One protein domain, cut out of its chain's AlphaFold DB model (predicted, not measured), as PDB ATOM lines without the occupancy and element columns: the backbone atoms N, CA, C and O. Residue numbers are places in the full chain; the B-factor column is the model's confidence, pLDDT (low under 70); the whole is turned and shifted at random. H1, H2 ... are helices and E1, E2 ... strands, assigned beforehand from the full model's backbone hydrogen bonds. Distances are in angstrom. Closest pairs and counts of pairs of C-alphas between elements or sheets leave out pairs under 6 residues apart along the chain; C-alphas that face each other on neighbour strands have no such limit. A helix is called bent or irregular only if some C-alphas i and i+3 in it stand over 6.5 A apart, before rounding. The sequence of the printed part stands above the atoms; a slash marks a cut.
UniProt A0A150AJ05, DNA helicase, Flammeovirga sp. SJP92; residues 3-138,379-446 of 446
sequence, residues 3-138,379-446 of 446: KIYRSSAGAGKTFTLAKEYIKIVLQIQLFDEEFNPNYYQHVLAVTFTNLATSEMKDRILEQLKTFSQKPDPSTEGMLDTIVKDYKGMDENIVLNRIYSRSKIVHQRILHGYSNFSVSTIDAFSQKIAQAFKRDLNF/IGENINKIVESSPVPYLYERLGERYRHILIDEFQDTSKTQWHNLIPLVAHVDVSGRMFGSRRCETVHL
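Overview. This is residues 3 to 138 and 379 to 446 of the 446 residues of the protein "DNA helicase" of Flammeovirga sp. SJP92 (UniProt A0A150AJ05). A small sheet of four short parallel strands, in the order E2 E1 E3 E4, stands between two groups of helices that together make the long axis. H1, H3, H4 and H5 pack crosswise on one side, with H1 and H3 over the sheet; H6, H7, H8 and H9 lie on the other, with H6 and H9 over the opposite face, and residues 430 to 436 stick out. The printed part has 204 residues with nine named helices and four named strands, in the order H1 H2 E1 H3 H4 H5 E2 H6 H7 H8 E3 H9 E4. It is mixed, helices and strands, and compact, with a radius of gyration of the C-alphas of 17.9 A and spans of 55 by 38 by 32 A.

Arrangement. E1, residues 43 to 47, and E3, residues 405 to 408, are inner strands, with N 44 and O 405 2.8 A apart. Edge strand E2, residues 118 to 120, pairs with E1 through N 119 and O 45, 3.1 A; edge strand E4, residues 443 to 445, pairs with E3 through N 445 and O 406, 2.8 A. H1, residues 13 to 26, and H3, residues 50 to 68, are on one face, at heights over the sheet of 9.6 A and 10.7 A; H6, residues 121 to 131, and H9, residues 416 to 429, are on the opposite face: three layers, helices on both faces of a sheet. E3, H9, E4 form a strand-helix-strand unit, two parallel neighbours with a helix between, with a right-handed crossover; E1, E2 and the helices between them form another. The hub H1 touches H3 at a steep tilt of 50 degrees, closest C-alphas Ala 18 and Ile 60, 5.8 A. H1 also touches H4, residues 78 to 86, and H5, residues 91 to 111, and only just H2, residues 39 to 42, with 3 pairs of C-alphas within 8 A. H9 touches H7, residues 379 to 389, closest C-alphas Gly 380 and Asn 421, 4.9 A, and H8, residues 394 to 402, closest Tyr 396 and Pro 424, 6.3 A. Every O i to N i+4 pair is within hydrogen-bond range in H1, H3, H5, H6 and H7, against 4 of 5 in H4 and H8 and 6 of 10 in H9; H2 is too short for one.

Along the chain. H1 begins at C-alpha 13 (-21.818, 17.486, -42.784) and spans 20.1 A, H3 27.2 A and H9 19.5 A. H5 spans 30.1 A to C-alpha 111 (-17.042, 29.834, -67.487). H9 is irregular, only just: C-alphas 421 and 424 are 6.8 A apart.

Size, cuts and confidence. The C-alphas farthest apart, of Ser 74 and Asn 137, are 56.8 A apart. Residues 139 to 378 are not printed; C-alphas 138 and 379 across the cut are 9.9 A apart. The links H1 to H2 and H9 to E4 are long. Mean pLDDT of the printed part is 76.0, with 79 residues under 70, among them 3 to 12, 379 to 401 and 420 to 446.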
ATOM      1  N   LYS A   3     -12.435  26.529 -37.621       57.59
ATOM      2  CA  LYS A   3     -13.837  26.195 -37.353       57.59
ATOM      3  C   LYS A   3     -14.041  24.703 -37.583       57.59
ATOM      4  O   LYS A   3     -13.909  24.239 -38.703       57.59
ATOM      5  N   ILE A   4     -14.336  23.968 -36.516       59.69
ATOM      6  CA  ILE A   4     -14.543  22.517 -36.564       59.69
ATOM      7  C   ILE A   4     -16.042  22.245 -36.453       59.69
ATOM      8  O   ILE A   4     -16.662  22.618 -35.454       59.69
ATOM      9  N   TYR A   5     -16.615  21.580 -37.451       60.34
ATOM     10  CA  TYR A   5     -18.021  21.197 -37.504       60.34
ATOM     11  C   TYR A   5     -18.152  19.706 -37.191       60.34
ATOM     12  O   TYR A   5     -17.906  18.839 -38.021       60.34
ATOM     13  N   ARG A   6     -18.559  19.377 -35.959       49.84
ATOM     14  CA  ARG A   6     -18.839  17.986 -35.570       49.84
ATOM     15  C   ARG A   6     -20.297  17.649 -35.874       49.84
ATOM     16  O   ARG A   6     -21.196  18.267 -35.310       49.84
ATOM     17  N   SER A   7     -20.543  16.650 -36.718       50.16
ATOM     18  CA  SER A   7     -21.889  16.105 -36.966       50.16
ATOM     19  C   SER A   7     -21.837  14.575 -37.029       50.16
ATOM     20  O   SER A   7     -20.850  14.013 -37.502       50.16
ATOM     21  N   SER A   8     -22.869  13.884 -36.537       43.56
ATOM     22  CA  SER A   8     -22.989  12.419 -36.631       43.56
ATOM     23  C   SER A   8     -23.194  11.953 -38.084       43.56
ATOM     24  O   SER A   8     -23.550  12.747 -38.958       43.56
ATOM     25  N   ALA A   9     -22.962  10.662 -38.359       44.12
ATOM     26  CA  ALA A   9     -23.228  10.072 -39.673       44.12
ATOM     27  C   ALA A   9     -24.684  10.348 -40.099       44.12
ATOM     28  O   ALA A   9     -25.614  10.095 -39.334       44.12
ATOM     29  N   GLY A  10     -24.874  10.919 -41.294       49.56
ATOM     30  CA  GLY A  10     -26.193  11.294 -41.821       49.56
ATOM     31  C   GLY A  10     -26.764  12.641 -41.343       49.56
ATOM     32  O   GLY A  10     -27.848  13.009 -41.780       49.56
ATOM     33  N   ALA A  11     -26.059  13.413 -40.505       50.19
ATOM     34  CA  ALA A  11     -26.582  14.652 -39.903       50.19
ATOM     35  C   ALA A  11     -26.271  15.961 -40.672       50.19
ATOM     36  O   ALA A  11     -26.417  17.047 -40.116       50.19
ATOM     37  N   GLY A  12     -25.848  15.891 -41.942       63.84
ATOM     38  CA  GLY A  12     -25.687  17.084 -42.792       63.84
ATOM     39  C   GLY A  12     -24.298  17.745 -42.798       63.84
ATOM     40  O   GLY A  12     -24.208  18.959 -42.990       63.84
ATOM     41  N   LYS A  13     -23.205  16.978 -42.647       72.19
ATOM     42  CA  LYS A  13     -21.818  17.486 -42.784       72.19
ATOM     43  C   LYS A  13     -21.574  18.154 -44.140       72.19
ATOM     44  O   LYS A  13     -21.275  19.344 -44.209       72.19
ATOM     45  N   THR A  14     -21.832  17.423 -45.224       72.19
ATOM     46  CA  THR A  14     -21.676  17.906 -46.605       72.19
ATOM     47  C   THR A  14     -22.599  19.091 -46.902       72.19
ATOM     48  O   THR A  14     -22.233  20.012 -47.630       72.19
ATOM     49  N   PHE A  15     -23.790  19.123 -46.287       81.50
ATOM     50  CA  PHE A  15     -24.693  20.276 -46.351       81.50
ATOM     51  C   PHE A  15     -24.072  21.514 -45.693       81.50
ATOM     52  O   PHE A  15     -24.110  22.599 -46.267       81.50
ATOM     53  N   THR A  16     -23.458  21.347 -44.522       85.12
ATOM     54  CA  THR A  16     -22.817  22.433 -43.774       85.12
ATOM     55  C   THR A  16     -21.586  22.973 -44.502       85.12
ATOM     56  O   THR A  16     -21.451  24.187 -44.642       85.12
ATOM     57  N   LEU A  17     -20.727  22.105 -45.043       86.06
ATOM     58  CA  LEU A  17     -19.561  22.541 -45.821       86.06
ATOM     59  C   LEU A  17     -19.966  23.255 -47.115       86.06
ATOM     60  O   LEU A  17     -19.421  24.315 -47.418       86.06
ATOM     61  N   ALA A  18     -20.969  22.749 -47.841       89.06
ATOM     62  CA  ALA A  18     -21.498  23.438 -49.018       89.06
ATOM     63  C   ALA A  18     -22.100  24.811 -48.660       89.06
ATOM     64  O   ALA A  18     -21.856  25.791 -49.366       89.06
ATOM     65  N   LYS A  19     -22.824  24.909 -47.534       91.25
ATOM     66  CA  LYS A  19     -23.351  26.178 -47.005       91.25
ATOM     67  C   LYS A  19     -22.223  27.177 -46.736       91.25
ATOM     68  O   LYS A  19     -22.309  28.324 -47.173       91.25
ATOM     69  N   GLU A  20     -21.169  26.761 -46.036       90.81
ATOM     70  CA  GLU A  20     -20.029  27.634 -45.731       90.81
ATOM     71  C   GLU A  20     -19.269  28.043 -46.999       90.81
ATOM     72  O   GLU A  20     -18.960  29.224 -47.150       90.81
ATOM     73  N   TYR A  21     -19.059  27.122 -47.948       93.56
ATOM     74  CA  TYR A  21     -18.479  27.449 -49.254       93.56
ATOM     75  C   TYR A  21     -19.273  28.568 -49.936       93.56
ATOM     76  O   TYR A  21     -18.705  29.581 -50.348       93.56
ATOM     77  N   ILE A  22     -20.601  28.419 -50.014       94.38
ATOM     78  CA  ILE A  22     -21.487  29.400 -50.648       94.38
ATOM     79  C   ILE A  22     -21.424  30.749 -49.919       94.38
ATOM     80  O   ILE A  22     -21.273  31.787 -50.561       94.38
ATOM     81  N   LYS A  23     -21.460  30.763 -48.583       93.31
ATOM     82  CA  LYS A  23     -21.333  32.002 -47.796       93.31
ATOM     83  C   LYS A  23     -20.030  32.745 -48.091       93.31
ATOM     84  O   LYS A  23     -20.053  33.965 -48.269       93.31
ATOM     85  N   ILE A  24     -18.916  32.017 -48.179       92.94
ATOM     86  CA  ILE A  24     -17.599  32.586 -48.481       92.94
ATOM     87  C   ILE A  24     -17.599  33.237 -49.868       92.94
ATOM     88  O   ILE A  24     -17.189  34.389 -49.995       92.94
ATOM     89  N   VAL A  25     -18.090  32.546 -50.901       95.31
ATOM     90  CA  VAL A  25     -18.034  33.063 -52.282       95.31
ATOM     91  C   VAL A  25     -19.050  34.166 -52.571       95.31
ATOM     92  O   VAL A  25     -18.816  34.987 -53.453       95.31
ATOM     93  N   LEU A  26     -20.166  34.219 -51.837       94.88
ATOM     94  CA  LEU A  26     -21.151  35.297 -51.970       94.88
ATOM     95  C   LEU A  26     -20.731  36.578 -51.237       94.88
ATOM     96  O   LEU A  26     -21.244  37.651 -51.559       94.88
ATOM     97  N   GLN A  27     -19.818  36.479 -50.263       93.06
ATOM     98  CA  GLN A  27     -19.264  37.609 -49.509       93.06
ATOM     99  C   GLN A  27     -20.344  38.572 -48.978       93.06
ATOM    100  O   GLN A  27     -20.183  39.789 -49.046       93.06
ATOM    101  N   ILE A  28     -21.478  38.039 -48.504       90.06
ATOM    102  CA  ILE A  28     -22.733  38.779 -48.238       90.06
ATOM    103  C   ILE A  28     -22.517  40.014 -47.349       90.06
ATOM    104  O   ILE A  28     -23.168  41.041 -47.546       90.06
ATOM    105  N   GLN A  29     -21.579  39.924 -46.409       87.25
ATOM    106  CA  GLN A  29     -21.200  40.994 -45.490       87.25
ATOM    107  C   GLN A  29     -20.517  42.202 -46.157       87.25
ATOM    108  O   GLN A  29     -20.586  43.297 -45.607       87.25
ATOM    109  N   LEU A  30     -19.870  42.023 -47.312       88.50
ATOM    110  CA  LEU A  30     -19.133  43.081 -48.009       88.50
ATOM    111  C   LEU A  30     -20.068  44.029 -48.760       88.50
ATOM    112  O   LEU A  30     -21.137  43.618 -49.241       88.50
ATOM    113  N   PHE A  31     -19.637  45.282 -48.915       87.94
ATOM    114  CA  PHE A  31     -20.320  46.238 -49.784       87.94
ATOM    115  C   PHE A  31     -20.276  45.774 -51.245       87.94
ATOM    116  O   PHE A  31     -19.432  44.968 -51.637       87.94
ATOM    117  N   ASP A  32     -21.211  46.252 -52.064       87.69
ATOM    118  CA  ASP A  32     -21.339  45.773 -53.447       87.69
ATOM    119  C   ASP A  32     -20.127  46.146 -54.319       87.69
ATOM    120  O   ASP A  32     -19.798  45.411 -55.243       87.69
ATOM    121  N   GLU A  33     -19.415  47.224 -53.977       88.31
ATOM    122  CA  GLU A  33     -18.168  47.650 -54.634       88.31
ATOM    123  C   GLU A  33     -16.974  46.730 -54.322       88.31
ATOM    124  O   GLU A  33     -16.037  46.633 -55.111       88.31
ATOM    125  N   GLU A  34     -17.012  46.029 -53.188       90.50
ATOM    126  CA  GLU A  34     -15.949  45.125 -52.728       90.50
ATOM    127  C   GLU A  34     -16.195  43.668 -53.145       90.50
ATOM    128  O   GLU A  34     -15.312  42.816 -53.015       90.50
ATOM    129  N   PHE A  35     -17.402  43.360 -53.626       94.62
ATOM    130  CA  PHE A  35     -17.771  42.017 -54.043       94.62
ATOM    131  C   PHE A  35     -16.919  41.564 -55.232       94.62
ATOM    132  O   PHE A  35     -16.931  42.167 -56.306       94.62
ATOM    133  N   ASN A  36     -16.220  40.442 -55.058       94.06
ATOM    134  CA  ASN A  36     -15.409  39.826 -56.095       94.06
ATOM    135  C   ASN A  36     -16.047  38.508 -56.572       94.06
ATOM    136  O   ASN A  36     -15.890  37.468 -55.931       94.06
ATOM    137  N   PRO A  37     -16.674  38.488 -57.760       92.56
ATOM    138  CA  PRO A  37     -17.239  37.274 -58.342       92.56
ATOM    139  C   PRO A  37     -16.253  36.124 -58.563       92.56
ATOM    140  O   PRO A  37     -16.672  34.975 -58.661       92.56
ATOM    141  N   ASN A  38     -14.956  36.421 -58.690       94.06
ATOM    142  CA  ASN A  38     -13.908  35.424 -58.903       94.06
ATOM    143  C   ASN A  38     -13.336  34.885 -57.584       94.06
ATOM    144  O   ASN A  38     -12.413  34.074 -57.610       94.06
ATOM    145  N   TYR A  39     -13.878  35.293 -56.431       93.50
ATOM    146  CA  TYR A  39     -13.354  34.898 -55.123       93.50
ATOM    147  C   TYR A  39     -13.418  33.384 -54.866       93.50
ATOM    148  O   TYR A  39     -12.621  32.858 -54.097       93.50
ATOM    149  N   TYR A  40     -14.285  32.653 -55.579       93.69
ATOM    150  CA  TYR A  40     -14.331  31.184 -55.552       93.69
ATOM    151  C   TYR A  40     -12.988  30.518 -55.898       93.69
ATOM    152  O   TYR A  40     -12.732  29.401 -55.467       93.69
ATOM    153  N   GLN A  41     -12.112  31.198 -56.644       92.44
ATOM    154  CA  GLN A  41     -10.776  30.697 -56.986       92.44
ATOM    155  C   GLN A  41      -9.843  30.642 -55.766       92.44
ATOM    156  O   GLN A  41      -8.834  29.936 -55.801       92.44
ATOM    157  N   HIS A  42     -10.197  31.359 -54.694       89.94
ATOM    158  CA  HIS A  42      -9.479  31.397 -53.424       89.94
ATOM    159  C   HIS A  42     -10.032  30.433 -52.370       89.94
ATOM    160  O   HIS A  42      -9.562  30.443 -51.230       89.94
ATOM    161  N   VAL A  43     -11.010  29.600 -52.728       90.94
ATOM    162  CA  VAL A  43     -11.602  28.606 -51.830       90.94
ATOM    163  C   VAL A  43     -11.191  27.212 -52.293       90.94
ATOM    164  O   VAL A  43     -11.468  26.822 -53.425       90.94
ATOM    165  N   LEU A  44     -10.519  26.470 -51.417       89.69
ATOM    166  CA  LEU A  44     -10.160  25.072 -51.619       89.69
ATOM    167  C   LEU A  44     -11.107  24.198 -50.800       89.69
ATOM    168  O   LEU A  44     -11.166  24.351 -49.585       89.69
ATOM    169  N   ALA A  45     -11.808  23.270 -51.444       90.44
ATOM    170  CA  ALA A  45     -12.538  22.215 -50.751       90.44
ATOM    171  C   ALA A  45     -11.941  20.849 -51.097       90.44
ATOM    172  O   ALA A  45     -11.741  20.529 -52.273       90.44
ATOM    173  N   VAL A  46     -11.635  20.056 -50.075       87.94
ATOM    174  CA  VAL A  46     -10.936  18.782 -50.212       87.94
ATOM    175  C   VAL A  46     -11.784  17.655 -49.633       87.94
ATOM    176  O   VAL A  46     -12.278  17.779 -48.516       87.94
ATOM    177  N   THR A  47     -11.957  16.565 -50.382       87.19
ATOM    178  CA  THR A  47     -12.730  15.381 -49.955       87.19
ATOM    179  C   THR A  47     -11.890  14.102 -50.029       87.19
ATOM    180  O   THR A  47     -10.849  14.070 -50.687       87.19
ATOM    181  N   PHE A  48     -12.342  13.012 -49.408       79.56
ATOM    182  CA  PHE A  48     -11.621  11.732 -49.471       79.56
ATOM    183  C   PHE A  48     -11.819  10.992 -50.806       79.56
ATOM    184  O   PHE A  48     -10.862  10.516 -51.407       79.56
ATOM    185  N   THR A  49     -13.052  10.934 -51.325       82.44
ATOM    186  CA  THR A  49     -13.371  10.173 -52.549       82.44
ATOM    187  C   THR A  49     -13.733  11.067 -53.733       82.44
ATOM    188  O   THR A  49     -14.230  12.185 -53.564       82.44
ATOM    189  N   ASN A  50     -13.548  10.540 -54.950       84.69
ATOM    190  CA  ASN A  50     -14.008  11.188 -56.184       84.69
ATOM    191  C   ASN A  50     -15.536  11.375 -56.202       84.69
ATOM    192  O   ASN A  50     -16.023  12.376 -56.726       84.69
ATOM    193  N   LEU A  51     -16.285  10.440 -55.606       87.69
ATOM    194  CA  LEU A  51     -17.739  10.536 -55.493       87.69
ATOM    195  C   LEU A  51     -18.146  11.723 -54.610       87.69
ATOM    196  O   LEU A  51     -18.945  12.544 -55.047       87.69
ATOM    197  N   ALA A  52     -17.530  11.869 -53.432       86.50
ATOM    198  CA  ALA A  52     -17.771  13.004 -52.538       86.50
ATOM    199  C   ALA A  52     -17.363  14.341 -53.182       86.50
ATOM    200  O   ALA A  52     -18.074  15.336 -53.050       86.50
ATOM    201  N   THR A  53     -16.264  14.362 -53.948       89.31
ATOM    202  CA  THR A  53     -15.883  15.534 -54.754       89.31
ATOM    203  C   THR A  53     -16.992  15.904 -55.743       89.31
ATOM    204  O   THR A  53     -17.350  17.079 -55.831       89.31
ATOM    205  N   SER A  54     -17.526  14.936 -56.500       90.62
ATOM    206  CA  SER A  54     -18.593  15.194 -57.480       90.62
ATOM    207  C   SER A  54     -19.857  15.694 -56.794       90.62
ATOM    208  O   SER A  54     -20.375  16.743 -57.163       90.62
ATOM    209  N   GLU A  55     -20.294  15.007 -55.738       90.31
ATOM    210  CA  GLU A  55     -21.492  15.376 -54.987       90.31
ATOM    211  C   GLU A  55     -21.383  16.794 -54.407       90.31
ATOM    212  O   GLU A  55     -22.322  17.585 -54.504       90.31
ATOM    213  N   MET A  56     -20.223  17.159 -53.849       90.56
ATOM    214  CA  MET A  56     -19.989  18.504 -53.325       90.56
ATOM    215  C   MET A  56     -20.043  19.565 -54.434       90.56
ATOM    216  O   MET A  56     -20.644  20.625 -54.235       90.56
ATOM    217  N   LYS A  57     -19.459  19.292 -55.610       93.81
ATOM    218  CA  LYS A  57     -19.528  20.203 -56.765       93.81
ATOM    219  C   LYS A  57     -20.959  20.406 -57.238       93.81
ATOM    220  O   LYS A  57     -21.381  21.554 -57.388       93.81
ATOM    221  N   ASP A  58     -21.683  19.313 -57.450       93.69
ATOM    222  CA  ASP A  58     -23.060  19.331 -57.937       93.69
ATOM    223  C   ASP A  58     -23.950  20.106 -56.968       93.69
ATOM    224  O   ASP A  58     -24.648  21.037 -57.370       93.69
ATOM    225  N   ARG A  59     -23.812  19.833 -55.667       92.44
ATOM    226  CA  ARG A  59     -24.545  20.525 -54.605       92.44
ATOM    227  C   ARG A  59     -24.280  22.031 -54.598       92.44
ATOM    228  O   ARG A  59     -25.227  22.810 -54.541       92.44
ATOM    229  N   ILE A  60     -23.019  22.467 -54.662       94.88
ATOM    230  CA  ILE A  60     -22.682  23.903 -54.677       94.88
ATOM    231  C   ILE A  60     -23.305  24.593 -55.899       94.88
ATOM    232  O   ILE A  60     -23.914  25.658 -55.773       94.88
ATOM    233  N   LEU A  61     -23.175  23.989 -57.082       95.50
ATOM    234  CA  LEU A  61     -23.682  24.555 -58.332       95.50
ATOM    235  C   LEU A  61     -25.209  24.606 -58.362       95.50
ATOM    236  O   LEU A  61     -25.783  25.634 -58.726       95.50
ATOM    237  N   GLU A  62     -25.865  23.528 -57.940       94.69
ATOM    238  CA  GLU A  62     -27.319  23.437 -57.883       94.69
ATOM    239  C   GLU A  62     -27.904  24.465 -56.911       94.69
ATOM    240  O   GLU A  62     -28.876  25.143 -57.252       94.69
ATOM    241  N   GLN A  63     -27.285  24.661 -55.744       94.00
ATOM    242  CA  GLN A  63     -27.743  25.658 -54.775       94.00
ATOM    243  C   GLN A  63     -27.550  27.087 -55.289       94.00
ATOM    244  O   GLN A  63     -28.488  27.880 -55.235       94.00
ATOM    245  N   LEU A  64     -26.396  27.421 -55.879       95.75
ATOM    246  CA  LEU A  64     -26.189  28.744 -56.483       95.75
ATOM    247  C   LEU A  64     -27.188  29.015 -57.624       95.75
ATOM    248  O   LEU A  64     -27.730  30.120 -57.736       95.75
ATOM    249  N   LYS A  65     -27.477  28.003 -58.453       95.50
ATOM    250  CA  LYS A  65     -28.503  28.088 -59.500       95.50
ATOM    251  C   LYS A  65     -29.886  28.304 -58.896       95.50
ATOM    252  O   LYS A  65     -30.597  29.204 -59.337       95.50
ATOM    253  N   THR A  66     -30.244  27.530 -57.881       93.75
ATOM    254  CA  THR A  66     -31.529  27.631 -57.183       93.75
ATOM    255  C   THR A  66     -31.700  29.021 -56.589       93.75
ATOM    256  O   THR A  66     -32.668  29.697 -56.907       93.75
ATOM    257  N   PHE A  67     -30.715  29.531 -55.848       94.62
ATOM    258  CA  PHE A  67     -30.761  30.883 -55.283       94.62
ATOM    259  C   PHE A  67     -30.894  31.964 -56.364       94.62
ATOM    260  O   PHE A  67     -31.619  32.937 -56.178       94.62
ATOM    261  N   SER A  68     -30.275  31.788 -57.536       92.44
ATOM    262  CA  SER A  68     -30.418  32.743 -58.645       92.44
ATOM    263  C   SER A  68     -31.850  32.865 -59.193       92.44
ATOM    264  O   SER A  68     -32.180  33.876 -59.818       92.44
ATOM    265  N   GLN A  69     -32.703  31.864 -58.946       92.56
ATOM    266  CA  GLN A  69     -34.109  31.833 -59.361       92.56
ATOM    267  C   GLN A  69     -35.050  32.516 -58.359       92.56
ATOM    268  O   GLN A  69     -36.249  32.579 -58.617       92.56
ATOM    269  N   LYS A  70     -34.514  33.076 -57.265       89.75
ATOM    270  CA  LYS A  70     -35.272  33.767 -56.207       89.75
ATOM    271  C   LYS A  70     -36.368  32.887 -55.569       89.75
ATOM    272  O   LYS A  70     -37.534  33.282 -55.581       89.75
ATOM    273  N   PRO A  71     -36.023  31.694 -55.052       85.25
ATOM    274  CA  PRO A  71     -36.977  30.817 -54.382       85.25
ATOM    275  C   PRO A  71     -37.492  31.476 -53.098       85.25
ATOM    276  O   PRO A  71     -36.846  32.369 -52.554       85.25
ATOM    277  N   ASP A  72     -38.649  31.038 -52.607       79.00
ATOM    278  CA  ASP A  72     -39.216  31.577 -51.371       79.00
ATOM    279  C   ASP A  72     -38.315  31.217 -50.165       79.00
ATOM    280  O   ASP A  72     -38.054  30.026 -49.938       79.00
ATOM    281  N   PRO A  73     -37.831  32.203 -49.381       70.62
ATOM    282  CA  PRO A  73     -37.022  31.952 -48.188       70.62
ATOM    283  C   PRO A  73     -37.780  31.206 -47.080       70.62
ATOM    284  O   PRO A  73     -37.141  30.637 -46.202       70.62
ATOM    285  N   SER A  74     -39.113  31.152 -47.141       65.50
ATOM    286  CA  SER A  74     -39.980  30.445 -46.185       65.50
ATOM    287  C   SER A  74     -39.912  28.917 -46.312       65.50
ATOM    288  O   SER A  74     -40.464  28.194 -45.483       65.50
ATOM    289  N   THR A  75     -39.257  28.410 -47.358       66.56
ATOM    290  CA  THR A  75     -39.071  26.975 -47.586       66.56
ATOM    291  C   THR A  75     -37.909  26.471 -46.724       66.56
ATOM    292  O   THR A  75     -36.794  26.983 -46.845       66.56
ATOM    293  N   GLU A  76     -38.133  25.469 -45.863       63.81
ATOM    294  CA  GLU A  76     -37.056  24.858 -45.064       63.81
ATOM    295  C   GLU A  76     -35.912  24.385 -45.983       63.81
ATOM    296  O   GLU A  76     -36.116  23.580 -46.892       63.81
ATOM    297  N   GLY A  77     -34.700  24.912 -45.781       80.50
ATOM    298  CA  GLY A  77     -33.569  24.620 -46.661       80.50
ATOM    299  C   GLY A  77     -32.346  25.509 -46.435       80.50
ATOM    300  O   GLY A  77     -32.282  26.314 -45.507       80.50
ATOM    301  N   MET A  78     -31.338  25.370 -47.302       86.00
ATOM    302  CA  MET A  78     -30.057  26.075 -47.153       86.00
ATOM    303  C   MET A  78     -30.210  27.601 -47.161       86.00
ATOM    304  O   MET A  78     -29.534  28.269 -46.379       86.00
ATOM    305  N   LEU A  79     -31.120  28.148 -47.974       87.62
ATOM    306  CA  LEU A  79     -31.374  29.590 -48.047       87.62
ATOM    307  C   LEU A  79     -31.785  30.171 -46.687       87.62
ATOM    308  O   LEU A  79     -31.122  31.086 -46.202       87.62
ATOM    309  N   ASP A  80     -32.805  29.592 -46.049       86.06
ATOM    310  CA  ASP A  80     -33.279  29.991 -44.716       86.06
ATOM    311  C   ASP A  80     -32.139  29.955 -43.686       86.06
ATOM    312  O   ASP A  80     -31.908  30.914 -42.945       86.06
ATOM    313  N   THR A  81     -31.336  28.885 -43.700       87.12
ATOM    314  CA  THR A  81     -30.204  28.775 -42.773       87.12
ATOM    315  C   THR A  81     -29.109  29.810 -43.027       87.12
ATOM    316  O   THR A  81     -28.428  30.196 -42.078       87.12
ATOM    317  N   ILE A  82     -28.885  30.245 -44.274       87.81
ATOM    318  CA  ILE A  82     -27.910  31.298 -44.592       87.81
ATOM    319  C   ILE A  82     -28.452  32.644 -44.122       87.81
ATOM    320  O   ILE A  82     -27.733  33.363 -43.439       87.81
ATOM    321  N   VAL A  83     -29.712  32.970 -44.416       88.25
ATOM    322  CA  VAL A  83     -30.345  34.235 -43.996       88.25
ATOM    323  C   VAL A  83     -30.315  34.380 -42.471       88.25
ATOM    324  O   VAL A  83     -29.902  35.419 -41.952       88.25
ATOM    325  N   LYS A  84     -30.629  33.302 -41.739       86.69
ATOM    326  CA  LYS A  84     -30.566  33.254 -40.268       86.69
ATOM    327  C   LYS A  84     -29.167  33.475 -39.682       86.69
ATOM    328  O   LYS A  84     -29.080  33.859 -38.515       86.69
ATOM    329  N   ASP A  85     -28.093  33.268 -40.444       86.88
ATOM    330  CA  ASP A  85     -26.728  33.551 -39.979       86.88
ATOM    331  C   ASP A  85     -26.402  35.060 -40.012       86.88
ATOM    332  O   ASP A  85     -25.459  35.492 -39.350       86.88
ATOM    333  N   TYR A  86     -27.187  35.877 -40.730       87.19
ATOM    334  CA  TYR A  86     -26.971  37.322 -40.910       87.19
ATOM    335  C   TYR A  86     -28.020  38.193 -40.191       87.19
ATOM    336  O   TYR A  86     -28.310  39.301 -40.633       87.19
ATOM    337  N   LYS A  87     -28.545  37.745 -39.038       77.19
ATOM    338  CA  LYS A  87     -29.598  38.414 -38.226       77.19
ATOM    339  C   LYS A  87     -29.346  39.880 -37.808       77.19
ATOM    340  O   LYS A  87     -30.220  40.484 -37.198       77.19
ATOM    341  N   GLY A  88     -28.175  40.450 -38.100       78.94
ATOM    342  CA  GLY A  88     -27.840  41.862 -37.867       78.94
ATOM    343  C   GLY A  88     -27.945  42.767 -39.102       78.94
ATOM    344  O   GLY A  88     -27.645  43.953 -39.000       78.94
ATOM    345  N   MET A  89     -28.324  42.229 -40.262       85.00
ATOM    346  CA  MET A  89     -28.530  42.973 -41.508       85.00
ATOM    347  C   MET A  89     -30.005  42.944 -41.916       85.00
ATOM    348  O   MET A  89     -30.738  42.031 -41.546       85.00
ATOM    349  N   ASP A  90     -30.427  43.937 -42.702       89.19
ATOM    350  CA  ASP A  90     -31.763  43.948 -43.300       89.19
ATOM    351  C   ASP A  90     -31.954  42.715 -44.199       89.19
ATOM    352  O   ASP A  90     -31.163  42.457 -45.114       89.19
ATOM    353  N   GLU A  91     -33.007  41.946 -43.924       88.19
ATOM    354  CA  GLU A  91     -33.282  40.674 -44.591       88.19
ATOM    355  C   GLU A  91     -33.474  40.836 -46.105       88.19
ATOM    356  O   GLU A  91     -32.969  40.025 -46.883       88.19
ATOM    357  N   ASN A  92     -34.110  41.925 -46.553       88.38
ATOM    358  CA  ASN A  92     -34.295  42.184 -47.979       88.38
ATOM    359  C   ASN A  92     -32.958  42.473 -48.664       88.38
ATOM    360  O   ASN A  92     -32.744  42.054 -49.805       88.38
ATOM    361  N   ILE A  93     -32.038  43.168 -47.987       89.25
ATOM    362  CA  ILE A  93     -30.683  43.399 -48.506       89.25
ATOM    363  C   ILE A  93     -29.937  42.068 -48.630       89.25
ATOM    364  O   ILE A  93     -29.352  41.789 -49.680       89.25
ATOM    365  N   VAL A  94     -29.987  41.226 -47.594       91.19
ATOM    366  CA  VAL A  94     -29.336  39.907 -47.585       91.19
ATOM    367  C   VAL A  94     -29.870  39.029 -48.717       91.19
ATOM    368  O   VAL A  94     -29.080  38.514 -49.509       91.19
ATOM    369  N   LEU A  95     -31.193  38.912 -48.859       91.50
ATOM    370  CA  LEU A  95     -31.827  38.118 -49.914       91.50
ATOM    371  C   LEU A  95     -31.468  38.627 -51.311       91.50
ATOM    372  O   LEU A  95     -31.066  37.845 -52.176       91.50
ATOM    373  N   ASN A  96     -31.534  39.941 -51.536       91.19
ATOM    374  CA  ASN A  96     -31.164  40.526 -52.823       91.19
ATOM    375  C   ASN A  96     -29.692  40.265 -53.170       91.19
ATOM    376  O   ASN A  96     -29.385  39.926 -54.320       91.19
ATOM    377  N   ARG A  97     -28.782  40.364 -52.190       94.19
ATOM    378  CA  ARG A  97     -27.368  40.003 -52.369       94.19
ATOM    379  C   ARG A  97     -27.206  38.522 -52.683       94.19
ATOM    380  O   ARG A  97     -26.515  38.203 -53.645       94.19
ATOM    381  N   ILE A  98     -27.867  37.628 -51.948       94.06
ATOM    382  CA  ILE A  98     -27.809  36.182 -52.208       94.06
ATOM    383  C   ILE A  98     -28.249  35.887 -53.642       94.06
ATOM    384  O   ILE A  98     -27.499  35.259 -54.385       94.06
ATOM    385  N   TYR A  99     -29.411  36.376 -54.072       94.94
ATOM    386  CA  TYR A  99     -29.947  36.084 -55.404       94.94
ATOM    387  C   TYR A  99     -29.074  36.637 -56.532       94.94
ATOM    388  O   TYR A  99     -28.723  35.916 -57.472       94.94
ATOM    389  N   SER A 100     -28.707  37.918 -56.442       94.81
ATOM    390  CA  SER A 100     -27.911  38.587 -57.476       94.81
ATOM    391  C   SER A 100     -26.504  37.998 -57.575       94.81
ATOM    392  O   SER A 100     -26.069  37.622 -58.666       94.81
ATOM    393  N   ARG A 101     -25.812  37.840 -56.443       96.81
ATOM    394  CA  ARG A 101     -24.441  37.325 -56.408       96.81
ATOM    395  C   ARG A 101     -24.388  35.838 -56.743       96.81
ATOM    396  O   ARG A 101     -23.482  35.445 -57.470       96.81
ATOM    397  N   SER A 102     -25.381  35.031 -56.350       96.38
ATOM    398  CA  SER A 102     -25.433  33.606 -56.731       96.38
ATOM    399  C   SER A 102     -25.501  33.425 -58.241       96.38
ATOM    400  O   SER A 102     -24.769  32.600 -58.784       96.38
ATOM    401  N   LYS A 103     -26.294  34.248 -58.944       96.44
ATOM    402  CA  LYS A 103     -26.345  34.241 -60.413       96.44
ATOM    403  C   LYS A 103     -24.969  34.508 -61.028       96.44
ATOM    404  O   LYS A 103     -24.547  33.787 -61.931       96.44
ATOM    405  N   ILE A 104     -24.279  35.537 -60.534       96.50
ATOM    406  CA  ILE A 104     -22.977  35.964 -61.058       96.50
ATOM    407  C   ILE A 104     -21.907  34.904 -60.759       96.50
ATOM    408  O   ILE A 104     -21.201  34.483 -61.673       96.50
ATOM    409  N   VAL A 105     -21.798  34.444 -59.507       97.00
ATOM    410  CA  VAL A 105     -20.811  33.433 -59.093       97.00
ATOM    411  C   VAL A 105     -21.038  32.120 -59.837       97.00
ATOM    412  O   VAL A 105     -20.083  31.565 -60.371       97.00
ATOM    413  N   HIS A 106     -22.287  31.655 -59.960       97.25
ATOM    414  CA  HIS A 106     -22.617  30.455 -60.733       97.25
ATOM    415  C   HIS A 106     -22.115  30.554 -62.180       97.25
ATOM    416  O   HIS A 106     -21.421  29.660 -62.661       97.25
ATOM    417  N   GLN A 107     -22.393  31.668 -62.869       96.25
ATOM    418  CA  GLN A 107     -21.901  31.891 -64.233       96.25
ATOM    419  C   GLN A 107     -20.370  31.924 -64.300       96.25
ATOM    420  O   GLN A 107     -19.782  31.326 -65.200       96.25
ATOM    421  N   ARG A 108     -19.707  32.586 -63.344       96.19
ATOM    422  CA  ARG A 108     -18.238  32.645 -63.286       96.19
ATOM    423  C   ARG A 108     -17.616  31.268 -63.088       96.19
ATOM    424  O   ARG A 108     -16.659  30.950 -63.791       96.19
ATOM    425  N   ILE A 109     -18.183  30.445 -62.208       96.19
ATOM    426  CA  ILE A 109     -17.727  29.068 -62.003       96.19
ATOM    427  C   ILE A 109     -17.901  28.254 -63.288       96.19
ATOM    428  O   ILE A 109     -16.962  27.574 -63.680       96.19
ATOM    429  N   LEU A 110     -19.038  28.350 -63.984       94.12
ATOM    430  CA  LEU A 110     -19.242  27.608 -65.236       94.12
ATOM    431  C   LEU A 110     -18.270  28.032 -66.348       94.12
ATOM    432  O   LEU A 110     -17.722  27.176 -67.036       94.12
ATOM    433  N   HIS A 111     -18.014  29.335 -66.507       93.19
ATOM    434  CA  HIS A 111     -17.042  29.834 -67.487       93.19
ATOM    435  C   HIS A 111     -15.587  29.500 -67.121       93.19
ATOM    436  O   HIS A 111     -14.751  29.357 -68.009       93.19
ATOM    437  N   GLY A 112     -15.278  29.385 -65.827       91.81
ATOM    438  CA  GLY A 112     -13.943  29.116 -65.297       91.81
ATOM    439  C   GLY A 112     -13.885  27.843 -64.458       91.81
ATOM    440  O   GLY A 112     -13.297  27.865 -63.374       91.81
ATOM    441  N   TYR A 113     -14.503  26.758 -64.936       91.12
ATOM    442  CA  TYR A 113     -14.702  25.527 -64.157       91.12
ATOM    443  C   TYR A 113     -13.381  24.870 -63.738       91.12
ATOM    444  O   TYR A 113     -13.283  24.302 -62.656       91.12
ATOM    445  N   SER A 114     -12.321  25.027 -64.538       87.38
ATOM    446  CA  SER A 114     -10.967  24.563 -64.200       87.38
ATOM    447  C   SER A 114     -10.408  25.184 -62.913       87.38
ATOM    448  O   SER A 114      -9.558  24.583 -62.259       87.38
ATOM    449  N   ASN A 115     -10.884  26.377 -62.541       88.38
ATOM    450  CA  ASN A 115     -10.446  27.098 -61.346       88.38
ATOM    451  C   ASN A 115     -11.329  26.799 -60.122       88.38
ATOM    452  O   ASN A 115     -11.035  27.280 -59.028       88.38
ATOM    453  N   PHE A 116     -12.394  26.007 -60.287       93.19
ATOM    454  CA  PHE A 116     -13.246  25.557 -59.192       93.19
ATOM    455  C   PHE A 116     -12.527  24.462 -58.393       93.19
ATOM    456  O   PHE A 116     -12.500  23.289 -58.777       93.19
ATOM    457  N   SER A 117     -11.884  24.867 -57.297       90.69
ATOM    458  CA  SER A 117     -10.944  24.030 -56.542       90.69
ATOM    459  C   SER A 117     -11.656  23.135 -55.526       90.69
ATOM    460  O   SER A 117     -11.465  23.270 -54.322       90.69
ATOM    461  N   VAL A 118     -12.464  22.203 -56.038       92.50
ATOM    462  CA  VAL A 118     -13.035  21.080 -55.280       92.50
ATOM    463  C   VAL A 118     -12.417  19.789 -55.816       92.50
ATOM    464  O   VAL A 118     -12.559  19.482 -57.006       92.50
ATOM    465  N   SER A 119     -11.674  19.062 -54.984       90.00
ATOM    466  CA  SER A 119     -10.934  17.864 -55.407       90.00
ATOM    467  C   SER A 119     -10.687  16.890 -54.263       90.00
ATOM    468  O   SER A 119     -10.858  17.239 -53.100       90.00
ATOM    469  N   THR A 120     -10.215  15.688 -54.585       86.81
ATOM    470  CA  THR A 120      -9.743  14.761 -53.558       86.81
ATOM    471  C   THR A 120      -8.436  15.233 -52.922       86.81
ATOM    472  O   THR A 120      -7.695  16.017 -53.532       86.81
ATOM    473  N   ILE A 121      -8.130  14.739 -51.717       79.12
ATOM    474  CA  ILE A 121      -6.847  15.008 -51.042       79.12
ATOM    475  C   ILE A 121      -5.673  14.592 -51.933       79.12
ATOM    476  O   ILE A 121      -4.709  15.348 -52.070       79.12
ATOM    477  N   ASP A 122      -5.769  13.445 -52.603       73.31
ATOM    478  CA  ASP A 122      -4.694  12.928 -53.452       73.31
ATOM    479  C   ASP A 122      -4.488  13.786 -54.706       73.31
ATOM    480  O   ASP A 122      -3.365  14.195 -54.998       73.31
ATOM    481  N   ALA A 123      -5.567  14.149 -55.414       79.50
ATOM    482  CA  ALA A 123      -5.483  15.000 -56.606       79.50
ATOM    483  C   ALA A 123      -4.926  16.391 -56.274       79.50
ATOM    484  O   ALA A 123      -4.215  17.015 -57.066       79.50
ATOM    485  N   PHE A 124      -5.247  16.893 -55.087       79.56
ATOM    486  CA  PHE A 124      -4.695  18.139 -54.597       79.56
ATOM    487  C   PHE A 124      -3.218  17.999 -54.175       79.56
ATOM    488  O   PHE A 124      -2.400  18.841 -54.549       79.56
ATOM    489  N   SER A 125      -2.845  16.909 -53.500       73.94
ATOM    490  CA  SER A 125      -1.450  16.597 -53.146       73.94
ATOM    491  C   SER A 125      -0.565  16.484 -54.392       73.94
ATOM    492  O   SER A 125       0.541  17.021 -54.422       73.94
ATOM    493  N   GLN A 126      -1.080  15.879 -55.467       73.56
ATOM    494  CA  GLN A 126      -0.408  15.839 -56.768       73.56
ATOM    495  C   GLN A 126      -0.197  17.239 -57.354       73.56
ATOM    496  O   GLN A 126       0.896  17.541 -57.832       73.56
ATOM    497  N   LYS A 127      -1.210  18.117 -57.294       75.25
ATOM    498  CA  LYS A 127      -1.080  19.515 -57.747       75.25
ATOM    499  C   LYS A 127      -0.018  20.275 -56.958       75.25
ATOM    500  O   LYS A 127       0.733  21.038 -57.562       75.25
ATOM    501  N   ILE A 128       0.052  20.071 -55.639       72.38
ATOM    502  CA  ILE A 128       1.121  20.632 -54.805       72.38
ATOM    503  C   ILE A 128       2.465  20.112 -55.300       72.38
ATOM    504  O   ILE A 128       3.312  20.906 -55.694       72.38
ATOM    505  N   ALA A 129       2.648  18.796 -55.348       69.12
ATOM    506  CA  ALA A 129       3.924  18.223 -55.743       69.12
ATOM    507  C   ALA A 129       4.375  18.721 -57.125       69.12
ATOM    508  O   ALA A 129       5.510  19.158 -57.261       69.12
ATOM    509  N   GLN A 130       3.483  18.778 -58.119       70.31
ATOM    510  CA  GLN A 130       3.791  19.360 -59.432       70.31
ATOM    511  C   GLN A 130       4.227  20.831 -59.354       70.31
ATOM    512  O   GLN A 130       5.192  21.220 -60.013       70.31
ATOM    513  N   ALA A 131       3.548  21.655 -58.549       70.31
ATOM    514  CA  ALA A 131       3.884  23.071 -58.386       70.31
ATOM    515  C   ALA A 131       5.253  23.295 -57.718       70.31
ATOM    516  O   ALA A 131       5.891  24.321 -57.963       70.31
ATOM    517  N   PHE A 132       5.706  22.327 -56.918       67.00
ATOM    518  CA  PHE A 132       6.958  22.371 -56.159       67.00
ATOM    519  C   PHE A 132       8.007  21.373 -56.670       67.00
ATOM    520  O   PHE A 132       8.981  21.087 -55.980       67.00
ATOM    521  N   LYS A 133       7.859  20.884 -57.909       68.06
ATOM    522  CA  LYS A 133       8.752  19.899 -58.547       68.06
ATOM    523  C   LYS A 133      10.240  20.252 -58.449       68.06
ATOM    524  O   LYS A 133      11.063  19.369 -58.243       68.06
ATOM    525  N   ARG A 134      10.579  21.538 -58.576       65.25
ATOM    526  CA  ARG A 134      11.963  22.040 -58.479       65.25
ATOM    527  C   ARG A 134      12.451  22.231 -57.045       65.25
ATOM    528  O   ARG A 134      13.647  22.156 -56.807       65.25
ATOM    529  N   ASP A 135      11.529  22.479 -56.123       65.81
ATOM    530  CA  ASP A 135      11.833  22.809 -54.731       65.81
ATOM    531  C   ASP A 135      11.943  21.538 -53.869       65.81
ATOM    532  O   ASP A 135      12.640  21.531 -52.861       65.81
ATOM    533  N   LEU A 136      11.302  20.439 -54.293       64.12
ATOM    534  CA  LEU A 136      11.267  19.149 -53.591       64.12
ATOM    535  C   LEU A 136      12.521  18.272 -53.778       64.12
ATOM    536  O   LEU A 136      12.526  17.120 -53.357       64.12
ATOM    537  N   ASN A 137      13.580  18.808 -54.400       63.03
ATOM    538  CA  ASN A 137      14.807  18.088 -54.776       63.03
ATOM    539  C   ASN A 137      14.544  16.775 -55.541       63.03
ATOM    540  O   ASN A 137      15.336  15.836 -55.493       63.03
ATOM    541  N   PHE A 138      13.407  16.699 -56.231       65.88
ATOM    542  CA  PHE A 138      13.060  15.556 -57.057       65.88
ATOM    543  C   PHE A 138      13.832  15.583 -58.388       65.88
ATOM    544  O   PHE A 138      14.232  16.662 -58.842       65.88
ATOM    545  N   ILE A 379       5.623  12.191 -51.154       69.69
ATOM    546  CA  ILE A 379       5.371  13.636 -51.181       69.69
ATOM    547  C   ILE A 379       5.257  14.184 -49.760       69.69
ATOM    548  O   ILE A 379       5.892  15.190 -49.458       69.69
ATOM    549  N   GLY A 380       4.481  13.531 -48.890       63.53
ATOM    550  CA  GLY A 380       4.244  14.023 -47.530       63.53
ATOM    551  C   GLY A 380       5.517  14.139 -46.710       63.53
ATOM    552  O   GLY A 380       5.731  15.141 -46.032       63.53
ATOM    553  N   GLU A 381       6.415  13.164 -46.838       64.12
ATOM    554  CA  GLU A 381       7.712  13.202 -46.166       64.12
ATOM    555  C   GLU A 381       8.613  14.310 -46.699       64.12
ATOM    556  O   GLU A 381       9.250  15.011 -45.917       64.12
ATOM    557  N   ASN A 382       8.665  14.485 -48.019       65.38
ATOM    558  CA  ASN A 382       9.526  15.495 -48.627       65.38
ATOM    559  C   ASN A 382       9.005  16.908 -48.368       65.38
ATOM    560  O   ASN A 382       9.794  17.807 -48.084       65.38
ATOM    561  N   ILE A 383       7.682  17.090 -48.364       61.62
ATOM    562  CA  ILE A 383       7.052  18.325 -47.907       61.62
ATOM    563  C   ILE A 383       7.436  18.584 -46.449       61.62
ATOM    564  O   ILE A 383       7.998  19.638 -46.172       61.62
ATOM    565  N   ASN A 384       7.221  17.634 -45.531       60.50
ATOM    566  CA  ASN A 384       7.554  17.816 -44.111       60.50
ATOM    567  C   ASN A 384       9.033  18.175 -43.897       60.50
ATOM    568  O   ASN A 384       9.328  19.129 -43.182       60.50
ATOM    569  N   LYS A 385       9.965  17.494 -44.578       63.28
ATOM    570  CA  LYS A 385      11.406  17.798 -44.498       63.28
ATOM    571  C   LYS A 385      11.737  19.231 -44.936       63.28
ATOM    572  O   LYS A 385      12.610  19.870 -44.348       63.28
ATOM    573  N   ILE A 386      11.050  19.759 -45.950       59.53
ATOM    574  CA  ILE A 386      11.229  21.149 -46.415       59.53
ATOM    575  C   ILE A 386      10.610  22.143 -45.441       59.53
ATOM    576  O   ILE A 386      11.181  23.205 -45.191       59.53
ATOM    577  N   VAL A 387       9.450  21.803 -44.882       56.28
ATOM    578  CA  VAL A 387       8.779  22.616 -43.868       56.28
ATOM    579  C   VAL A 387       9.643  22.755 -42.613       56.28
ATOM    580  O   VAL A 387       9.767  23.857 -42.087       56.28
ATOM    581  N   GLU A 388      10.261  21.670 -42.148       58.97
ATOM    582  CA  GLU A 388      11.057  21.650 -40.914       58.97
ATOM    583  C   GLU A 388      12.416  22.361 -41.040       58.97
ATOM    584  O   GLU A 388      12.962  22.824 -40.040       58.97
ATOM    585  N   SER A 389      12.972  22.468 -42.252       55.34
ATOM    586  CA  SER A 389      14.344  22.950 -42.483       55.34
ATOM    587  C   SER A 389      14.467  24.429 -42.883       55.34
ATOM    588  O   SER A 389      15.592  24.919 -43.004       55.34
ATOM    589  N   SER A 390      13.362  25.167 -43.067       48.41
ATOM    590  CA  SER A 390      13.382  26.545 -43.595       48.41
ATOM    591  C   SER A 390      12.738  27.588 -42.653       48.41
ATOM    592  O   SER A 390      11.677  27.315 -42.094       48.41
ATOM    593  N   PRO A 391      13.313  28.806 -42.484       47.06
ATOM    594  CA  PRO A 391      12.867  29.790 -41.480       47.06
ATOM    595  C   PRO A 391      11.452  30.362 -41.678       47.06
ATOM    596  O   PRO A 391      10.833  30.806 -40.715       47.06
ATOM    597  N   VAL A 392      10.943  30.369 -42.911       52.25
ATOM    598  CA  VAL A 392       9.533  30.598 -43.265       52.25
ATOM    599  C   VAL A 392       9.307  29.769 -44.520       52.25
ATOM    600  O   VAL A 392      10.035  29.979 -45.496       52.25
ATOM    601  N   PRO A 393       8.373  28.812 -44.557       59.59
ATOM    602  CA  PRO A 393       8.403  27.894 -45.672       59.59
ATOM    603  C   PRO A 393       7.670  28.561 -46.849       59.59
ATOM    604  O   PRO A 393       6.468  28.799 -46.840       59.59
ATOM    605  N   TYR A 394       8.436  28.924 -47.877       60.53
ATOM    606  CA  TYR A 394       7.992  29.540 -49.140       60.53
ATOM    607  C   TYR A 394       6.767  28.846 -49.773       60.53
ATOM    608  O   TYR A 394       5.923  29.478 -50.413       60.53
ATOM    609  N   LEU A 395       6.635  27.538 -49.532       59.16
ATOM    610  CA  LEU A 395       5.482  26.712 -49.890       59.16
ATOM    611  C   LEU A 395       4.150  27.318 -49.411       59.16
ATOM    612  O   LEU A 395       3.166  27.358 -50.150       59.16
ATOM    613  N   TYR A 396       4.142  27.828 -48.184       60.56
ATOM    614  CA  TYR A 396       2.969  28.382 -47.526       60.56
ATOM    615  C   TYR A 396       2.605  29.764 -48.044       60.56
ATOM    616  O   TYR A 396       1.422  30.074 -48.161       60.56
ATOM    617  N   GLU A 397       3.597  30.586 -48.389       61.88
ATOM    618  CA  GLU A 397       3.354  31.891 -49.006       61.88
ATOM    619  C   GLU A 397       2.682  31.709 -50.370       61.88
ATOM    620  O   GLU A 397       1.625  32.286 -50.619       61.88
ATOM    621  N   ARG A 398       3.201  30.805 -51.212       64.38
ATOM    622  CA  ARG A 398       2.596  30.499 -52.518       64.38
ATOM    623  C   ARG A 398       1.193  29.907 -52.419       64.38
ATOM    624  O   ARG A 398       0.311  30.279 -53.195       64.38
ATOM    625  N   LEU A 399       0.974  28.962 -51.503       67.44
ATOM    626  CA  LEU A 399      -0.340  28.338 -51.335       67.44
ATOM    627  C   LEU A 399      -1.346  29.303 -50.695       67.44
ATOM    628  O   LEU A 399      -2.489  29.348 -51.145       67.44
ATOM    629  N   GLY A 400      -0.920  30.110 -49.720       62.53
ATOM    630  CA  GLY A 400      -1.740  31.116 -49.040       62.53
ATOM    631  C   GLY A 400      -2.076  32.345 -49.892       62.53
ATOM    632  O   GLY A 400      -3.097  32.991 -49.656       62.53
ATOM    633  N   GLU A 401      -1.278  32.658 -50.920       66.94
ATOM    634  CA  GLU A 401      -1.652  33.639 -51.950       66.94
ATOM    635  C   GLU A 401      -2.822  33.153 -52.810       66.94
ATOM    636  O   GLU A 401      -3.689  33.944 -53.200       66.94
ATOM    637  N   ARG A 402      -2.851  31.848 -53.104       76.50
ATOM    638  CA  ARG A 402      -3.875  31.246 -53.955       76.50
ATOM    639  C   ARG A 402      -5.133  30.900 -53.175       76.50
ATOM    640  O   ARG A 402      -6.205  31.289 -53.619       76.50
ATOM    641  N   TYR A 403      -5.019  30.204 -52.047       82.38
ATOM    642  CA  TYR A 403      -6.144  29.713 -51.253       82.38
ATOM    643  C   TYR A 403      -6.209  30.421 -49.900       82.38
ATOM    644  O   TYR A 403      -5.285  30.352 -49.094       82.38
ATOM    645  N   ARG A 404      -7.333  31.095 -49.650       81.38
ATOM    646  CA  ARG A 404      -7.610  31.833 -48.409       81.38
ATOM    647  C   ARG A 404      -8.558  31.100 -47.478       81.38
ATOM    648  O   ARG A 404      -8.563  31.364 -46.279       81.38
ATOM    649  N   HIS A 405      -9.362  30.203 -48.032       84.44
ATOM    650  CA  HIS A 405     -10.300  29.388 -47.282       84.44
ATOM    651  C   HIS A 405     -10.095  27.932 -47.657       84.44
ATOM    652  O   HIS A 405     -10.058  27.605 -48.845       84.44
ATOM    653  N   ILE A 406      -9.973  27.074 -46.651       85.00
ATOM    654  CA  ILE A 406      -9.809  25.633 -46.840       85.00
ATOM    655  C   ILE A 406     -10.958  24.929 -46.133       85.00
ATOM    656  O   ILE A 406     -11.222  25.194 -44.962       85.00
ATOM    657  N   LEU A 407     -11.648  24.060 -46.856       87.50
ATOM    658  CA  LEU A 407     -12.720  23.211 -46.366       87.50
ATOM    659  C   LEU A 407     -12.261  21.764 -46.525       87.50
ATOM    660  O   LEU A 407     -11.856  21.373 -47.617       87.50
ATOM    661  N   ILE A 408     -12.304  20.980 -45.456       85.25
ATOM    662  CA  ILE A 408     -11.924  19.565 -45.480       85.25
ATOM    663  C   ILE A 408     -13.159  18.765 -45.082       85.25
ATOM    664  O   ILE A 408     -13.714  18.989 -44.013       85.25
ATOM    665  N   ASP A 409     -13.603  17.869 -45.960       83.50
ATOM    666  CA  ASP A 409     -14.704  16.944 -45.688       83.50
ATOM    667  C   ASP A 409     -14.171  15.576 -45.253       83.50
ATOM    668  O   ASP A 409     -13.110  15.145 -45.704       83.50
ATOM    669  N   GLU A 410     -14.932  14.895 -44.396       73.75
ATOM    670  CA  GLU A 410     -14.625  13.560 -43.862       73.75
ATOM    671  C   GLU A 410     -13.198  13.426 -43.297       73.75
ATOM    672  O   GLU A 410     -12.485  12.448 -43.534       73.75
ATOM    673  N   PHE A 411     -12.784  14.408 -42.485       67.81
ATOM    674  CA  PHE A 411     -11.468  14.424 -41.837       67.81
ATOM    675  C   PHE A 411     -11.144  13.122 -41.079       67.81
ATOM    676  O   PHE A 411      -9.993  12.690 -41.065       67.81
ATOM    677  N   GLN A 412     -12.143  12.457 -40.481       67.94
ATOM    678  CA  GLN A 412     -11.913  11.205 -39.750       67.94
ATOM    679  C   GLN A 412     -11.452  10.031 -40.631       67.94
ATOM    680  O   GLN A 412     -10.857   9.094 -40.105       67.94
ATOM    681  N   ASP A 413     -11.701  10.089 -41.941       65.12
ATOM    682  CA  ASP A 413     -11.315   9.052 -42.902       65.12
ATOM    683  C   ASP A 413      -9.963   9.360 -43.575       65.12
ATOM    684  O   ASP A 413      -9.506   8.628 -44.449       65.12
ATOM    685  N   THR A 414      -9.289  10.438 -43.157       66.50
ATOM    686  CA  THR A 414      -7.999  10.868 -43.710       66.50
ATOM    687  C   THR A 414      -6.847  10.044 -43.128       66.50
ATOM    688  O   THR A 414      -6.686   9.953 -41.909       66.50
ATOM    689  N   SER A 415      -5.997   9.470 -43.987       67.94
ATOM    690  CA  SER A 415      -4.788   8.777 -43.526       67.94
ATOM    691  C   SER A 415      -3.785   9.765 -42.919       67.94
ATOM    692  O   SER A 415      -3.790  10.955 -43.238       67.94
ATOM    693  N   LYS A 416      -2.864   9.290 -42.072       65.81
ATOM    694  CA  LYS A 416      -1.810  10.159 -41.520       65.81
ATOM    695  C   LYS A 416      -1.036  10.870 -42.628       65.81
ATOM    696  O   LYS A 416      -0.838  12.073 -42.542       65.81
ATOM    697  N   THR A 417      -0.630  10.162 -43.677       62.03
ATOM    698  CA  THR A 417       0.124  10.739 -44.800       62.03
ATOM    699  C   THR A 417      -0.682  11.814 -45.538       62.03
ATOM    700  O   THR A 417      -0.163  12.891 -45.818       62.03
ATOM    701  N   GLN A 418      -1.975  11.577 -45.780       67.56
ATOM    702  CA  GLN A 418      -2.867  12.581 -46.367       67.56
ATOM    703  C   GLN A 418      -3.023  13.813 -45.468       67.56
ATOM    704  O   GLN A 418      -3.016  14.937 -45.966       67.56
ATOM    705  N   TRP A 419      -3.099  13.631 -44.147       70.00
ATOM    706  CA  TRP A 419      -3.101  14.750 -43.210       70.00
ATOM    707  C   TRP A 419      -1.785  15.525 -43.244       70.00
ATOM    708  O   TRP A 419      -1.814  16.747 -43.331       70.00
ATOM    709  N   HIS A 420      -0.636  14.844 -43.262       62.91
ATOM    710  CA  HIS A 420       0.667  15.500 -43.396       62.91
ATOM    711  C   HIS A 420       0.775  16.320 -44.690       62.91
ATOM    712  O   HIS A 420       1.291  17.433 -44.652       62.91
ATOM    713  N   ASN A 421       0.197  15.857 -45.804       62.59
ATOM    714  CA  ASN A 421       0.122  16.649 -47.041       62.59
ATOM    715  C   ASN A 421      -0.706  17.939 -46.879       62.59
ATOM    716  O   ASN A 421      -0.494  18.910 -47.607       62.59
ATOM    717  N   LEU A 422      -1.652  17.954 -45.935       68.56
ATOM    718  CA  LEU A 422      -2.505  19.100 -45.618       68.56
ATOM    719  C   LEU A 422      -1.949  19.977 -44.490       68.56
ATOM    720  O   LEU A 422      -2.335  21.142 -44.410       68.56
ATOM    721  N   ILE A 423      -1.026  19.483 -43.656       64.06
ATOM    722  CA  ILE A 423      -0.392  20.261 -42.574       64.06
ATOM    723  C   ILE A 423       0.157  21.596 -43.080       64.06
ATOM    724  O   ILE A 423      -0.094  22.608 -42.416       64.06
ATOM    725  N   PRO A 424       0.819  21.677 -44.253       59.12
ATOM    726  CA  PRO A 424       1.254  22.965 -44.744       59.12
ATOM    727  C   PRO A 424       0.113  23.956 -44.987       59.12
ATOM    728  O   PRO A 424       0.240  25.158 -44.868       59.12
ATOM    729  N   LEU A 425      -1.084  23.500 -45.283       60.97
ATOM    730  CA  LEU A 425      -2.187  24.426 -45.530       60.97
ATOM    731  C   LEU A 425      -2.821  24.913 -44.232       60.97
ATOM    732  O   LEU A 425      -3.376  26.008 -44.167       60.97
ATOM    733  N   VAL A 426      -2.711  24.094 -43.193       61.59
ATOM    734  CA  VAL A 426      -3.455  24.247 -41.953       61.59
ATOM    735  C   VAL A 426      -2.612  24.904 -40.848       61.59
ATOM    736  O   VAL A 426      -3.129  25.711 -40.075       61.59
ATOM    737  N   ALA A 427      -1.300  24.646 -40.807       55.28
ATOM    738  CA  ALA A 427      -0.394  25.138 -39.761       55.28
ATOM    739  C   ALA A 427      -0.238  26.675 -39.725       55.28
ATOM    740  O   ALA A 427       0.078  27.240 -38.679       55.28
ATOM    741  N   HIS A 428      -0.533  27.387 -40.821       51.72
ATOM    742  CA  HIS A 428      -0.499  28.861 -40.860       51.72
ATOM    743  C   HIS A 428      -1.631  29.551 -40.095       51.72
ATOM    744  O   HIS A 428      -1.617  30.776 -39.956       51.72
ATOM    745  N   VAL A 429      -2.609  28.799 -39.591       49.28
ATOM    746  CA  VAL A 429      -3.688  29.369 -38.783       49.28
ATOM    747  C   VAL A 429      -3.264  29.587 -37.322       49.28
ATOM    748  O   VAL A 429      -3.890  30.409 -36.653       49.28
ATOM    749  N   ASP A 430      -2.198  28.923 -36.847       38.84
ATOM    750  CA  ASP A 430      -1.863  28.852 -35.412       38.84
ATOM    751  C   ASP A 430      -0.568  29.578 -34.991       38.84
ATOM    752  O   ASP A 430      -0.337  29.825 -33.806       38.84
ATOM    753  N   VAL A 431       0.282  30.014 -35.927       35.34
ATOM    754  CA  VAL A 431       1.523  30.718 -35.553       35.34
ATOM    755  C   VAL A 431       1.265  32.213 -35.389       35.34
ATOM    756  O   VAL A 431       1.473  32.999 -36.305       35.34
ATOM    757  N   SER A 432       0.823  32.567 -34.176       33.12
ATOM    758  CA  SER A 432       1.039  33.814 -33.422       33.12
ATOM    759  C   SER A 432       0.932  35.154 -34.170       33.12
ATOM    760  O   SER A 432       1.590  35.395 -35.176       33.12
ATOM    761  N   GLY A 433       0.184  36.105 -33.604       33.75
ATOM    762  CA  GLY A 433       0.069  37.494 -34.067       33.75
ATOM    763  C   GLY A 433       1.378  38.303 -34.086       33.75
ATOM    764  O   GLY A 433       1.489  39.315 -33.399       33.75
ATOM    765  N   ARG A 434       2.363  37.907 -34.896       29.39
ATOM    766  CA  ARG A 434       3.503  38.723 -35.306       29.39
ATOM    767  C   ARG A 434       3.392  39.024 -36.796       29.39
ATOM    768  O   ARG A 434       3.264  38.136 -37.644       29.39
ATOM    769  N   MET A 435       3.374  40.323 -37.070       34.19
ATOM    770  CA  MET A 435       3.336  40.920 -38.396       34.19
ATOM    771  C   MET A 435       4.625  40.620 -39.153       34.19
ATOM    772  O   MET A 435       5.639  41.237 -38.867       34.19
ATOM    773  N   PHE A 436       4.547  39.734 -40.141       28.03
ATOM    774  CA  PHE A 436       5.355  39.773 -41.362       28.03
ATOM    775  C   PHE A 436       4.508  39.139 -42.485       28.03
ATOM    776  O   PHE A 436       3.905  38.084 -42.274       28.03
ATOM    777  N   GLY A 437       4.388  39.836 -43.622       33.56
ATOM    778  CA  GLY A 437       3.703  39.390 -44.851       33.56
ATOM    779  C   GLY A 437       2.177  39.601 -44.894       33.56
ATOM    780  O   GLY A 437       1.436  39.066 -44.073       33.56
ATOM    781  N   SER A 438       1.692  40.376 -45.871       33.25
ATOM    782  CA  SER A 438       0.340  40.963 -45.922       33.25
ATOM    783  C   SER A 438      -0.797  40.084 -46.477       33.25
ATOM    784  O   SER A 438      -1.875  40.617 -46.729       33.25
ATOM    785  N   ARG A 439      -0.611  38.782 -46.742       46.88
ATOM    786  CA  ARG A 439      -1.668  37.925 -47.333       46.88
ATOM    787  C   ARG A 439      -1.560  36.496 -46.788       46.88
ATOM    788  O   ARG A 439      -0.571  35.826 -47.039       46.88
ATOM    789  N   ARG A 440      -2.540  36.069 -45.982       51.41
ATOM    790  CA  ARG A 440      -2.542  34.799 -45.223       51.41
ATOM    791  C   ARG A 440      -3.844  34.023 -45.465       51.41
ATOM    792  O   ARG A 440      -4.850  34.633 -45.814       51.41
ATOM    793  N   CYS A 441      -3.830  32.708 -45.217       47.66
ATOM    794  CA  CYS A 441      -5.049  31.897 -45.132       47.66
ATOM    795  C   CYS A 441      -5.945  32.410 -43.989       47.66
ATOM    796  O   CYS A 441      -5.502  32.542 -42.848       47.66
ATOM    797  N   GLU A 442      -7.201  32.721 -44.295       56.66
ATOM    798  CA  GLU A 442      -8.128  33.428 -43.409       56.66
ATOM    799  C   GLU A 442      -8.898  32.442 -42.508       56.66
ATOM    800  O   GLU A 442      -8.969  32.622 -41.281       56.66
ATOM    801  N   THR A 443      -9.426  31.349 -43.076       60.62
ATOM    802  CA  THR A 443     -10.183  30.331 -42.322       60.62
ATOM    803  C   THR A 443      -9.939  28.899 -42.801       60.62
ATOM    804  O   THR A 443      -9.793  28.640 -43.993       60.62
ATOM    805  N   VAL A 444      -9.944  27.958 -41.851       56.50
ATOM    806  CA  VAL A 444      -9.958  26.510 -42.115       56.50
ATOM    807  C   VAL A 444     -11.218  25.931 -41.480       56.50
ATOM    808  O   VAL A 444     -11.465  26.153 -40.291       56.50
ATOM    809  N   HIS A 445     -12.014  25.233 -42.284       61.62
ATOM    810  CA  HIS A 445     -13.246  24.561 -41.894       61.62
ATOM    811  C   HIS A 445     -13.008  23.047 -41.962       61.62
ATOM    812  O   HIS A 445     -12.688  22.533 -43.033       61.62
ATOM    813  N   LEU A 446     -13.111  22.378 -40.812       58.16
ATOM    814  CA  LEU A 446     -12.913  20.934 -40.634       58.16
ATOM    815  C   LEU A 446     -14.225  20.230 -40.306       58.16
ATOM    816  O   LEU A 446     -15.051  20.872 -39.610       58.16
TER     817      LEU A 446